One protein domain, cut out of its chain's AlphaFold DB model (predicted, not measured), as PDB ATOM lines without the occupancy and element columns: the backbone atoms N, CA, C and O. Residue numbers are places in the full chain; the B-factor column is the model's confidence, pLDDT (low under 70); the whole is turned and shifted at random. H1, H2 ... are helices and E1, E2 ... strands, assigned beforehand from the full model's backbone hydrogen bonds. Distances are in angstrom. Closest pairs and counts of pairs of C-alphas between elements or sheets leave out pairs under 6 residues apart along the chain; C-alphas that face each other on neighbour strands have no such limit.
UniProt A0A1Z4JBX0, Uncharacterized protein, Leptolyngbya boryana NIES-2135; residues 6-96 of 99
ATOM      1  N   TYR A   6     202.618 135.947 109.768       98.19
ATOM      2  CA  TYR A   6     201.468 136.818 109.585       98.19
ATOM      3  C   TYR A   6     200.237 136.286 110.309       98.19
ATOM      4  O   TYR A   6     200.182 135.110 110.659       98.19
ATOM      5  N   PHE A   7     199.242 137.140 110.528       98.12
ATOM      6  CA  PHE A   7     197.896 136.730 110.929       98.12
ATOM      7  C   PHE A   7     196.867 137.802 110.557       98.12
ATOM      8  O   PHE A   7     197.218 138.962 110.350       98.12
ATOM      9  N   PHE A   8     195.592 137.415 110.504       96.81
ATOM     10  CA  PHE A   8     194.472 138.326 110.278       96.81
ATOM     11  C   PHE A   8     193.727 138.636 111.580       96.81
ATOM     12  O   PHE A   8     193.432 137.741 112.388       96.81
ATOM     13  N   LEU A   9     193.396 139.911 111.774       96.38
ATOM     14  CA  LEU A   9     192.705 140.403 112.959       96.38
ATOM     15  C   LEU A   9     191.544 141.319 112.578       96.38
ATOM     16  O   LEU A   9     191.738 142.262 111.812       96.38
ATOM     17  N   SER A  10     190.367 141.048 113.140       93.69
ATOM     18  CA  SER A  10     189.170 141.854 112.917       93.69
ATOM     19  C   SER A  10     189.380 143.300 113.362       93.69
ATOM     20  O   SER A  10     190.084 143.578 114.338       93.69
ATOM     21  N   ASP A  11     188.771 144.233 112.637       91.75
ATOM     22  CA  ASP A  11     188.741 145.638 113.030       91.75
ATOM     23  C   ASP A  11     188.095 145.794 114.419       91.75
ATOM     24  O   ASP A  11     187.198 145.040 114.795       91.75
ATOM     25  N   GLY A  12     188.603 146.722 115.231       90.62
ATOM     26  CA  GLY A  12     188.174 146.862 116.629       90.62
ATOM     27  C   GLY A  12     188.756 145.825 117.602       90.62
ATOM     28  O   GLY A  12     188.438 145.877 118.790       90.62
ATOM     29  N   TRP A  13     189.645 144.928 117.162       93.56
ATOM     30  CA  TRP A  13     190.419 144.049 118.048       93.56
ATOM     31  C   TRP A  13     191.866 144.523 118.215       93.56
ATOM     32  O   TRP A  13     192.428 145.218 117.371       93.56
ATOM     33  N   SER A  14     192.487 144.118 119.323       94.31
ATOM     34  CA  SER A  14     193.873 144.444 119.663       94.31
ATOM     35  C   SER A  14     194.644 143.223 120.156       94.31
ATOM     36  O   SER A  14     194.063 142.236 120.617       94.31
ATOM     37  N   VAL A  15     195.971 143.294 120.058       96.38
ATOM     38  CA  VAL A  15     196.876 142.284 120.616       96.38
ATOM     39  C   VAL A  15     196.892 142.381 122.142       96.38
ATOM     40  O   VAL A  15     197.017 143.466 122.708       96.38
ATOM     41  N   GLY A  16     196.756 141.229 122.797       94.69
ATOM     42  CA  GLY A  16     196.930 141.046 124.231       94.69
ATOM     43  C   GLY A  16     198.304 140.455 124.534       94.69
ATOM     44  O   GLY A  16     199.321 141.141 124.462       94.69
ATOM     45  N   ARG A  17     198.328 139.172 124.903       96.38
ATOM     46  CA  ARG A  17     199.554 138.442 125.246       96.38
ATOM     47  C   ARG A  17     200.275 137.910 124.005       96.38
ATOM     48  O   ARG A  17     199.658 137.563 123.000       96.38
ATOM     49  N   VAL A  18     201.596 137.824 124.101       98.00
ATOM     50  CA  VAL A  18     202.485 137.318 123.050       98.00
ATOM     51  C   VAL A  18     203.412 136.292 123.682       98.00
ATOM     52  O   VAL A  18     203.904 136.516 124.790       98.00
ATOM     53  N   TRP A  19     203.647 135.178 122.993       97.94
ATOM     54  CA  TRP A  19     204.554 134.127 123.448       97.94
ATOM     55  C   TRP A  19     205.708 133.924 122.474       97.94
ATOM     56  O   TRP A  19     205.527 133.996 121.259       97.94
ATOM     57  N   GLU A  20     206.864 133.599 123.040       95.69
ATOM     58  CA  GLU A  20     208.046 133.044 122.387       95.69
ATOM     59  C   GLU A  20     208.244 131.578 122.822       95.69
ATOM     60  O   GLU A  20     207.469 131.037 123.618       95.69
ATOM     61  N   LEU A  21     209.302 130.919 122.338       91.06
ATOM     62  CA  LEU A  21     209.597 129.522 122.689       91.06
ATOM     63  C   LEU A  21     209.729 129.295 124.212       91.06
ATOM     64  O   LEU A  21     209.370 128.231 124.707       91.06
ATOM     65  N   GLY A  22     210.216 130.296 124.953       92.06
ATOM     66  CA  GLY A  22     210.397 130.254 126.409       92.06
ATOM     67  C   GLY A  22     209.154 130.583 127.246       92.06
ATOM     68  O   GLY A  22     209.245 130.579 128.473       92.06
ATOM     69  N   GLY A  23     208.006 130.874 126.625       95.94
ATOM     70  CA  GLY A  23     206.784 131.286 127.318       95.94
ATOM     71  C   GLY A  23     206.334 132.690 126.922       95.94
ATOM     72  O   GLY A  23     206.463 133.079 125.768       95.94
ATOM     73  N   LEU A  24     205.744 133.444 127.855       97.50
ATOM     74  CA  LEU A  24     205.330 134.826 127.585       97.50
ATOM     75  C   LEU A  24     206.542 135.680 127.207       97.50
ATOM     76  O   LEU A  24     207.596 135.560 127.829       97.50
ATOM     77  N   TRP A  25     206.356 136.567 126.228       98.06
ATOM     78  CA  TRP A  25     207.390 137.487 125.776       98.06
ATOM     79  C   TRP A  25     207.994 138.254 126.954       98.06
ATOM     80  O   TRP A  25     207.290 138.953 127.689       98.06
ATOM     81  N   ASN A  26     209.308 138.136 127.124       96.12
ATOM     82  CA  ASN A  26     210.017 138.775 128.219       96.12
ATOM     83  C   ASN A  26     210.710 140.060 127.750       96.12
ATOM     84  O   ASN A  26     211.845 140.034 127.272       96.12
ATOM     85  N   GLU A  27     210.053 141.208 127.934       95.31
ATOM     86  CA  GLU A  27     210.613 142.509 127.533       95.31
ATOM     87  C   GLU A  27     211.955 142.826 128.211       95.31
ATOM     88  O   GLU A  27     212.778 143.522 127.623       95.31
ATOM     89  N   THR A  28     212.228 142.294 129.407       94.75
ATOM     90  CA  THR A  28     213.514 142.488 130.095       94.75
ATOM     91  C   THR A  28     214.642 141.730 129.395       94.75
ATOM     92  O   THR A  28     215.737 142.271 129.231       94.75
ATOM     93  N   ALA A  29     214.381 140.494 128.963       94.75
ATOM     94  CA  ALA A  29     215.355 139.682 128.233       94.75
ATOM     95  C   ALA A  29     215.611 140.250 126.828       94.75
ATOM     96  O   ALA A  29     216.763 140.418 126.427       94.75
ATOM     97  N   TRP A  30     214.538 140.624 126.125       95.31
ATOM     98  CA  TRP A  30     214.590 141.185 124.772       95.31
ATOM     99  C   TRP A  30     215.024 142.651 124.723       95.31
ATOM    100  O   TRP A  30     215.492 143.121 123.688       95.31
ATOM    101  N   ARG A  31     214.863 143.382 125.833       96.56
ATOM    102  CA  ARG A  31     215.037 144.843 125.949       96.56
ATOM    103  C   ARG A  31     214.135 145.646 125.008       96.56
ATOM    104  O   ARG A  31     214.439 146.792 124.681       96.56
ATOM    105  N   ARG A  32     213.037 145.039 124.554       96.94
ATOM    106  CA  ARG A  32     212.030 145.652 123.689       96.94
ATOM    107  C   ARG A  32     210.722 144.870 123.721       96.94
ATOM    108  O   ARG A  32     210.677 143.699 124.102       96.94
ATOM    109  N   LYS A  33     209.682 145.526 123.217       96.94
ATOM    110  CA  LYS A  33     208.415 144.898 122.849       96.94
ATOM    111  C   LYS A  33     208.582 143.979 121.632       96.94
ATOM    112  O   LYS A  33     209.500 144.205 120.830       96.94
ATOM    113  N   PRO A  34     207.696 142.984 121.475       97.06
ATOM    114  CA  PRO A  34     207.640 142.208 120.249       97.06
ATOM    115  C   PRO A  34     207.285 143.119 119.069       97.06
ATOM    116  O   PRO A  34     206.483 144.049 119.212       97.06
ATOM    117  N   GLN A  35     207.871 142.861 117.903       97.56
ATOM    118  CA  GLN A  35     207.562 143.595 116.684       97.56
ATOM    119  C   GLN A  35     206.311 143.007 116.025       97.56
ATOM    120  O   GLN A  35     206.305 141.867 115.554       97.56
ATOM    121  N   ILE A  36     205.252 143.815 115.990       98.06
ATOM    122  CA  ILE A  36     203.958 143.475 115.402       98.06
ATOM    123  C   ILE A  36     203.473 144.682 114.601       98.06
ATOM    124  O   ILE A  36     203.112 145.710 115.172       98.06
ATOM    125  N   ASP A  37     203.439 144.541 113.280       97.88
ATOM    126  CA  ASP A  37     203.108 145.627 112.360       97.88
ATOM    127  C   ASP A  37     201.773 145.344 111.663       97.88
ATOM    128  O   ASP A  37     201.641 144.343 110.956       97.88
ATOM    129  N   ARG A  38     200.786 146.239 111.799       97.75
ATOM    130  CA  ARG A  38     199.592 146.212 110.941       97.75
ATOM    131  C   ARG A  38     199.968 146.712 109.551       97.75
ATOM    132  O   ARG A  38     200.446 147.837 109.408       97.75
ATOM    133  N   LEU A  39     199.701 145.919 108.524       97.31
ATOM    134  CA  LEU A  39     199.878 146.326 107.136       97.31
ATOM    135  C   LEU A  39     198.611 147.018 106.618       97.31
ATOM    136  O   LEU A  39     197.504 146.767 107.092       97.31
ATOM    137  N   ASN A  40     198.757 147.865 105.598       95.69
ATOM    138  CA  ASN A  40     197.624 148.510 104.920       95.69
ATOM    139  C   ASN A  40     196.951 147.558 103.912       95.69
ATOM    140  O   ASN A  40     196.665 147.936 102.781       95.69
ATOM    141  N   ILE A  41     196.749 146.307 104.324       95.56
ATOM    142  CA  ILE A  41     196.106 145.239 103.561       95.56
ATOM    143  C   ILE A  41     195.009 144.661 104.454       95.56
ATOM    144  O   ILE A  41     195.255 144.347 105.622       95.56
ATOM    145  N   CYS A  42     193.805 144.523 103.910       95.06
ATOM    146  CA  CYS A  42     192.689 143.878 104.585       95.06
ATOM    147  C   CYS A  42     191.907 142.986 103.623       95.06
ATOM    148  O   CYS A  42     191.891 143.241 102.420       95.06
ATOM    149  N   ILE A  43     191.223 141.997 104.186       95.00
ATOM    150  CA  ILE A  43     190.219 141.178 103.503       95.00
ATOM    151  C   ILE A  43     188.864 141.360 104.190       95.00
ATOM    152  O   ILE A  43     188.806 141.798 105.344       95.00
ATOM    153  N   TRP A  44     187.791 141.027 103.480       92.00
ATOM    154  CA  TRP A  44     186.450 140.928 104.041       92.00
ATOM    155  C   TRP A  44     186.064 139.456 104.133       92.00
ATOM    156  O   TRP A  44     186.146 138.745 103.140       92.00
ATOM    157  N   GLU A  45     185.648 139.004 105.310       88.00
ATOM    158  CA  GLU A  45     185.203 137.628 105.538       88.00
ATOM    159  C   GLU A  45     183.921 137.674 106.378       88.00
ATOM    160  O   GLU A  45     183.898 138.280 107.445       88.00
ATOM    161  N   ASN A  46     182.826 137.085 105.885       87.50
ATOM    162  CA  ASN A  46     181.516 137.076 106.560       87.50
ATOM    163  C   ASN A  46     181.000 138.468 106.997       87.50
ATOM    164  O   ASN A  46     180.326 138.596 108.015       87.50
ATOM    165  N   GLY A  47     181.312 139.520 106.233       86.75
ATOM    166  CA  GLY A  47     180.938 140.902 106.564       86.75
ATOM    167  C   GLY A  47     181.840 141.581 107.602       86.75
ATOM    168  O   GLY A  47     181.626 142.751 107.913       86.75
ATOM    169  N   GLU A  48     182.873 140.898 108.103       89.50
ATOM    170  CA  GLU A  48     183.900 141.481 108.963       89.50
ATOM    171  C   GLU A  48     185.123 141.914 108.155       89.50
ATOM    172  O   GLU A  48     185.597 141.208 107.263       89.50
ATOM    173  N   LYS A  49     185.686 143.068 108.516       93.12
ATOM    174  CA  LYS A  49     186.959 143.538 107.973       93.12
ATOM    175  C   LYS A  49     188.114 142.975 108.793       93.12
ATOM    176  O   LYS A  49     188.221 143.272 109.982       93.12
ATOM    177  N   LEU A  50     189.016 142.239 108.148       95.12
ATOM    178  CA  LEU A  50     190.203 141.661 108.776       95.12
ATOM    179  C   LEU A  50     191.477 142.322 108.246       95.12
ATOM    180  O   LEU A  50     191.770 142.263 107.053       95.12
ATOM    181  N   TRP A  51     192.273 142.923 109.127       97.38
ATOM    182  CA  TRP A  51     193.571 143.509 108.790       97.38
ATOM    183  C   TRP A  51     194.688 142.472 108.858       97.38
ATOM    184  O   TRP A  51     194.733 141.664 109.790       97.38
ATOM    185  N   LEU A  52     195.623 142.537 107.911       98.06
ATOM    186  CA  LEU A  52     196.830 141.721 107.937       98.06
ATOM    187  C   LEU A  52     197.861 142.325 108.893       98.06
ATOM    188  O   LEU A  52     198.247 143.489 108.769       98.06
ATOM    189  N   TYR A  53     198.355 141.506 109.811       98.44
ATOM    190  CA  TYR A  53     199.463 141.829 110.696       98.44
ATOM    191  C   TYR A  53     200.677 140.981 110.342       98.44
ATOM    192  O   TYR A  53     200.551 139.806 109.999       98.44
ATOM    193  N   ARG A  54     201.854 141.591 110.451       98.31
ATOM    194  CA  ARG A  54     203.165 140.965 110.299       98.31
ATOM    195  C   ARG A  54     203.836 140.870 111.662       98.31
ATOM    196  O   ARG A  54     203.841 141.850 112.402       98.31
ATOM    197  N   VAL A  55     204.435 139.726 111.962       98.00
ATOM    198  CA  VAL A  55     205.183 139.488 113.197       98.00
ATOM    199  C   VAL A  55     206.562 138.904 112.922       98.00
ATOM    200  O   VAL A  55     206.787 138.256 111.896       98.00
ATOM    201  N   GLU A  56     207.486 139.150 113.843       96.50
ATOM    202  CA  GLU A  56     208.826 138.564 113.820       96.50
ATOM    203  C   GLU A  56     208.831 137.057 114.121       96.50
ATOM    204  O   GLU A  56     207.855 136.494 114.626       96.50
ATOM    205  N   ASP A  57     209.935 136.395 113.777       95.69
ATOM    206  CA  ASP A  57     210.048 134.932 113.785       95.69
ATOM    207  C   ASP A  57     210.002 134.351 115.203       95.69
ATOM    208  O   ASP A  57     209.502 133.256 115.453       95.69
ATOM    209  N   GLU A  58     210.484 135.118 116.169       96.00
ATOM    210  CA  GLU A  58     210.559 134.724 117.566       96.00
ATOM    211  C   GLU A  58     209.173 134.629 118.213       96.00
ATOM    212  O   GLU A  58     208.996 133.916 119.205       96.00
ATOM    213  N   ILE A  59     208.165 135.279 117.618       96.88
ATOM    214  CA  ILE A  59     206.782 135.139 118.061       96.88
ATOM    215  C   ILE A  59     206.250 133.766 117.645       96.88
ATOM    216  O   ILE A  59     206.175 133.402 116.465       96.88
ATOM    217  N   LEU A  60     205.836 133.006 118.652       95.56
ATOM    218  CA  LEU A  60     205.216 131.695 118.518       95.56
ATOM    219  C   LEU A  60     203.688 131.793 118.489       95.56
ATOM    220  O   LEU A  60     203.036 131.050 117.756       95.56
ATOM    221  N   MET A  61     203.112 132.689 119.293       96.50
ATOM    222  CA  MET A  61     201.664 132.787 119.471       96.50
ATOM    223  C   MET A  61     201.241 134.203 119.853       96.50
ATOM    224  O   MET A  61     201.943 134.891 120.596       96.50
ATOM    225  N   VAL A  62     200.065 134.608 119.369       98.06
ATOM    226  CA  VAL A  62     199.457 135.907 119.662       98.06
ATOM    227  C   VAL A  62     198.037 135.697 120.165       98.06
ATOM    228  O   VAL A  62     197.203 135.083 119.498       98.06
ATOM    229  N   GLU A  63     197.767 136.231 121.345       97.19
ATOM    230  CA  GLU A  63     196.428 136.388 121.881       97.19
ATOM    231  C   GLU A  63     195.868 137.745 121.472       97.19
ATOM    232  O   GLU A  63     196.572 138.757 121.487       97.19
ATOM    233  N   VAL A  64     194.579 137.775 121.155       95.56
ATOM    234  CA  VAL A  64     193.861 138.997 120.807       95.56
ATOM    235  C   VAL A  64     192.573 139.129 121.606       95.56
ATOM    236  O   VAL A  64     191.984 138.132 122.032       95.56
ATOM    237  N   LYS A  65     192.142 140.375 121.790       93.12
ATOM    238  CA  LYS A  65     190.926 140.744 122.519       93.12
ATOM    239  C   LYS A  65     190.203 141.918 121.842       93.12
ATOM    240  O   LYS A  65     190.876 142.734 121.198       93.12
ATOM    241  N   PRO A  66     188.877 142.050 122.005       91.06
ATOM    242  CA  PRO A  66     188.151 143.247 121.601       91.06
ATOM    243  C   PRO A  66     188.719 144.495 122.286       91.06
ATOM    244  O   PRO A  66     189.200 144.436 123.421       91.06
ATOM    245  N   THR A  67     188.677 145.630 121.593       87.56
ATOM    246  CA  THR A  67     188.920 146.942 122.209       87.56
ATOM    247  C   THR A  67     187.662 147.422 122.934       87.56
ATOM    248  O   THR A  67     186.554 147.012 122.596       87.56
ATOM    249  N   GLU A  68     187.816 148.292 123.936       71.75
ATOM    250  CA  GLU A  68     186.721 148.734 124.824       71.75
ATOM    251  C   GLU A  68     185.551 149.423 124.095       71.75
ATOM    252  O   GLU A  68     184.451 149.478 124.630       71.75
ATOM    253  N   ASN A  69     185.765 149.899 122.864       63.72
ATOM    254  CA  ASN A  69     184.749 150.549 122.030       63.72
ATOM    255  C   ASN A  69     183.868 149.583 121.220       63.72
ATOM    256  O   ASN A  69     182.978 150.038 120.503       63.72
ATOM    257  N   VAL A  70     184.108 148.271 121.274       61.06
ATOM    258  CA  VAL A  70     183.245 147.301 120.591       61.06
ATOM    259  C   VAL A  70     182.095 146.944 121.536       61.06
ATOM    260  O   VAL A  70     182.265 146.134 122.443       61.06
ATOM    261  N   GLU A  71     180.919 147.549 121.328       51.84
ATOM    262  CA  GLU A  71     179.683 147.340 122.116       51.84
ATOM    263  C   GLU A  71     179.064 145.928 121.988       51.84
ATOM    264  O   GLU A  71     177.889 145.715 122.292       51.84
ATOM    265  N   SER A  72     179.819 144.921 121.551       50.56
ATOM    266  CA  SER A  72     179.340 143.544 121.590       50.56
ATOM    267  C   SER A  72     179.508 142.970 122.994       50.56
ATOM    268  O   SER A  72     180.489 143.223 123.690       50.56
ATOM    269  N   SER A  73     178.555 142.142 123.397       53.09
ATOM    270  CA  SER A  73     178.426 141.368 124.642       53.09
ATOM    271  C   SER A  73     179.573 140.366 124.929       53.09
ATOM    272  O   SER A  73     179.394 139.367 125.619       53.09
ATOM    273  N   SER A  74     180.773 140.643 124.422       54.25
ATOM    274  CA  SER A  74     181.987 139.831 124.383       54.25
ATOM    275  C   SER A  74     182.990 140.168 125.498       54.25
ATOM    276  O   SER A  74     184.197 139.997 125.313       54.25
ATOM    277  N   ILE A  75     182.532 140.665 126.655       49.62
ATOM    278  CA  ILE A  75     183.401 140.855 127.830       49.62
ATOM    279  C   ILE A  75     184.080 139.515 128.149       49.62
ATOM    280  O   ILE A  75     183.418 138.520 128.433       49.62
ATOM    281  N   GLY A  76     185.413 139.490 128.079       62.31
ATOM    282  CA  GLY A  76     186.222 138.292 128.321       62.31
ATOM    283  C   GLY A  76     186.506 137.424 127.090       62.31
ATOM    284  O   GLY A  76     187.138 136.378 127.240       62.31
ATOM    285  N   GLN A  77     186.101 137.831 125.882       76.69
ATOM    286  CA  GLN A  77     186.450 137.084 124.675       76.69
ATOM    287  C   GLN A  77     187.926 137.294 124.335       76.69
ATOM    288  O   GLN A  77     188.377 138.390 124.007       76.69
ATOM    289  N   VAL A  78     188.681 136.212 124.434       80.81
ATOM    290  CA  VAL A  78     190.112 136.177 124.179       80.81
ATOM    291  C   VAL A  78     190.377 135.007 123.247       80.81
ATOM    292  O   VAL A  78     189.928 133.892 123.509       80.81
ATOM    293  N   VAL A  79     191.065 135.263 122.135       90.88
ATOM    294  CA  VAL A  79     191.272 134.268 121.075       90.88
ATOM    295  C   VAL A  79     192.751 134.179 120.730       90.88
ATOM    296  O   VAL A  79     193.438 135.193 120.623       90.88
ATOM    297  N   LEU A  80     193.243 132.959 120.523       93.38
ATOM    298  CA  LEU A  80     194.578 132.718 119.987       93.38
ATOM    299  C   LEU A  80     194.532 132.761 118.462       93.38
ATOM    300  O   LEU A  80     193.720 132.075 117.836       93.38
ATOM    301  N   LYS A  81     195.411 133.554 117.850       93.69
ATOM    302  CA  LYS A  81     195.513 133.645 116.393       93.69
ATOM    303  C   LYS A  81     196.558 132.673 115.868       93.69
ATOM    304  O   LYS A  81     197.692 132.622 116.341       93.69
ATOM    305  N   ARG A  82     196.160 131.918 114.844       92.31
ATOM    306  CA  ARG A  82     197.074 131.099 114.052       92.31
ATOM    307  C   ARG A  82     198.005 132.022 113.269       92.31
ATOM    308  O   ARG A  82     197.532 132.862 112.508       92.31
ATOM    309  N   LEU A  83     199.307 131.823 113.442       97.00
ATOM    310  CA  LEU A  83     200.324 132.459 112.615       97.00
ATOM    311  C   LEU A  83     200.501 131.664 111.319       97.00
ATOM    312  O   LEU A  83     200.483 130.430 111.332       97.00
ATOM    313  N   ILE A  84     200.652 132.374 110.209       97.12
ATOM    314  CA  ILE A  84     200.740 131.818 108.859       97.12
ATOM    315  C   ILE A  84     201.977 132.344 108.132       97.12
ATOM    316  O   ILE A  84     202.560 133.362 108.517       97.12
ATOM    317  N   THR A  85     202.392 131.632 107.085       96.81
ATOM    318  CA  THR A  85     203.501 132.056 106.218       96.81
ATOM    319  C   THR A  85     203.068 133.161 105.252       96.81
ATOM    320  O   THR A  85     201.878 133.447 105.107       96.81
ATOM    321  N   ALA A  86     204.037 133.774 104.565       95.38
ATOM    322  CA  ALA A  86     203.755 134.730 103.495       95.38
ATOM    323  C   ALA A  86     202.904 134.106 102.374       95.38
ATOM    324  O   ALA A  86     201.908 134.703 101.983       95.38
ATOM    325  N   ASP A  87     203.243 132.892 101.923       96.06
ATOM    326  CA  ASP A  87     202.493 132.187 100.872       96.06
ATOM    327  C   ASP A  87     201.033 131.958 101.289       96.06
ATOM    328  O   ASP A  87     200.113 132.321 100.567       96.06
ATOM    329  N   GLN A  88     200.810 131.482 102.519       96.56
ATOM    330  CA  GLN A  88     199.460 131.295 103.059       96.56
ATOM    331  C   GLN A  88     198.685 132.614 103.179       96.56
ATOM    332  O   GLN A  88     197.477 132.640 102.957       96.56
ATOM    333  N   ALA A  89     199.354 133.712 103.547       96.12
ATOM    334  CA  ALA A  89     198.717 135.025 103.603       96.12
ATOM    335  C   ALA A  89     198.303 135.505 102.203       96.12
ATOM    336  O   ALA A  89     197.202 136.028 102.047       96.12
ATOM    337  N   ILE A  90     199.152 135.295 101.193       95.94
ATOM    338  CA  ILE A  90     198.864 135.635  99.793       95.94
ATOM    339  C   ILE A  90     197.689 134.808  99.266       95.94
ATOM    340  O   ILE A  90     196.770 135.385  98.685       95.94
ATOM    341  N   ASP A  91     197.673 133.498  99.522       95.75
ATOM    342  CA  ASP A  91     196.580 132.609  99.109       95.75
ATOM    343  C   ASP A  91     195.231 133.059  99.693       95.75
ATOM    344  O   ASP A  91     194.218 133.113  98.988       95.75
ATOM    345  N   LEU A  92     195.216 133.445 100.976       94.44
ATOM    346  CA  LEU A  92     194.019 133.972 101.637       94.44
ATOM    347  C   LEU A  92     193.579 135.318 101.054       94.44
ATOM    348  O   LEU A  92     192.384 135.524 100.866       94.44
ATOM    349  N   ILE A  93     194.514 136.220 100.738       94.81
ATOM    350  CA  ILE A  93     194.182 137.491 100.076       94.81
ATOM    351  C   ILE A  93     193.560 137.218  98.711       94.81
ATOM    352  O   ILE A  93     192.474 137.719  98.438       94.81
ATOM    353  N   GLY A  94     194.211 136.401  97.877       92.88
ATOM    354  CA  GLY A  94     193.751 136.100  96.520       92.88
ATOM    355  C   GLY A  94     192.378 135.430  96.480       92.88
ATOM    356  O   GLY A  94     191.592 135.706  95.579       92.88
ATOM    357  N   SER A  95     192.058 134.614  97.485       89.31
ATOM    358  CA  SER A  95     190.750 133.952  97.602       89.31
ATOM    359  C   SER A  95     189.614 134.890  98.040       89.31
ATOM    360  O   SER A  95     188.452 134.522  97.905       89.31
ATOM    361  N   ASN A  96     189.934 136.083  98.562       80.19
ATOM    362  CA  ASN A  96     188.975 137.066  99.086       80.19
ATOM    363  C   ASN A  96     188.939 138.370  98.262       80.19
ATOM    364  O   ASN A  96     188.512 139.415  98.756       80.19
TER     365      ASN A  96
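This is residues 6 to 96 of the 99 residues of an uncharacterized protein of Leptolyngbya boryana NIES-2135 (UniProt A0A1Z4JBX0). Two small three-stranded sheets stand together like an open V, loosely joined: the edge strands E1 and E6 are near its corner, E2 and E3 are on its open sides, and helix H2 packs on the E1 E4 E3 sheet, on the face away from the other sheet. Residues 27 to 32, with the short H1, stick out. The 91 printed residues run E1 E2 H1 E3 E4 E5 E6 H2, a mixed class of two named helices and six named strands, with sheet orders E1 E4 E3 and E2 E5 E6, both antiparallel. The whole is compact, with a radius of gyration of the C-alphas of 13.9 A, and flat, spanning 40 by 35 by 18 A.

The first sheet is strongly twisted and joins E1, residues 6 to 10, the inner strand E4, residues 48 to 55, and E3, residues 36 to 45. N 7 and O 53 of E1 and E4 are 3.0 A apart, within hydrogen-bond range. E3 and E4 form a hairpin, with N 39 and O 52 at 2.8 A; E3 bends by 80 degrees at residue 40. H2, residues 86 to 95, is on this sheet, two layers with the helix on one face, at a height over the sheet of 9.4 A. It lies over E1 and, only just, over E3, with 3 C-alphas falling there, and runs along the strands at 8 degrees to E1 on the local plane. The closest C-alphas of E1 and H2 are those of Tyr 6 and Ala 89, 6.8 A apart. The second sheet joins E2, residues 13 to 20, E5, residues 61 to 66, and E6, residues 79 to 81. N 16 and O 63 of E2 and E5 are 2.8 A apart; in the hairpin E5 and E6, N 64 and O 79 are at 2.9 A. E1 and E5 are near each other, with 6 pairs of C-alphas within 10 A, while E2 and E3 are apart. H1, residues 27 to 30, is on neither sheet. H2 has every O i to N i+4 pair within hydrogen-bond range; H1 is too short for such a pair.

E1 begins at C-alpha 6 (201.468, 136.818, 109.585). E3 is 22.0 A long, E4 21.8 A, E2 21.2 A, E5 17.2 A and H2 14.3 A. H2 ends at C-alpha 95 (190.750, 133.952, 97.602).

The C-alphas farthest apart are those of Ala 29 and Gly 47, 40.7 A. The printed part has no cut. The link E5 to E6, residues 67 to 78, is long, and residues 69 to 76 have pLDDT under 70.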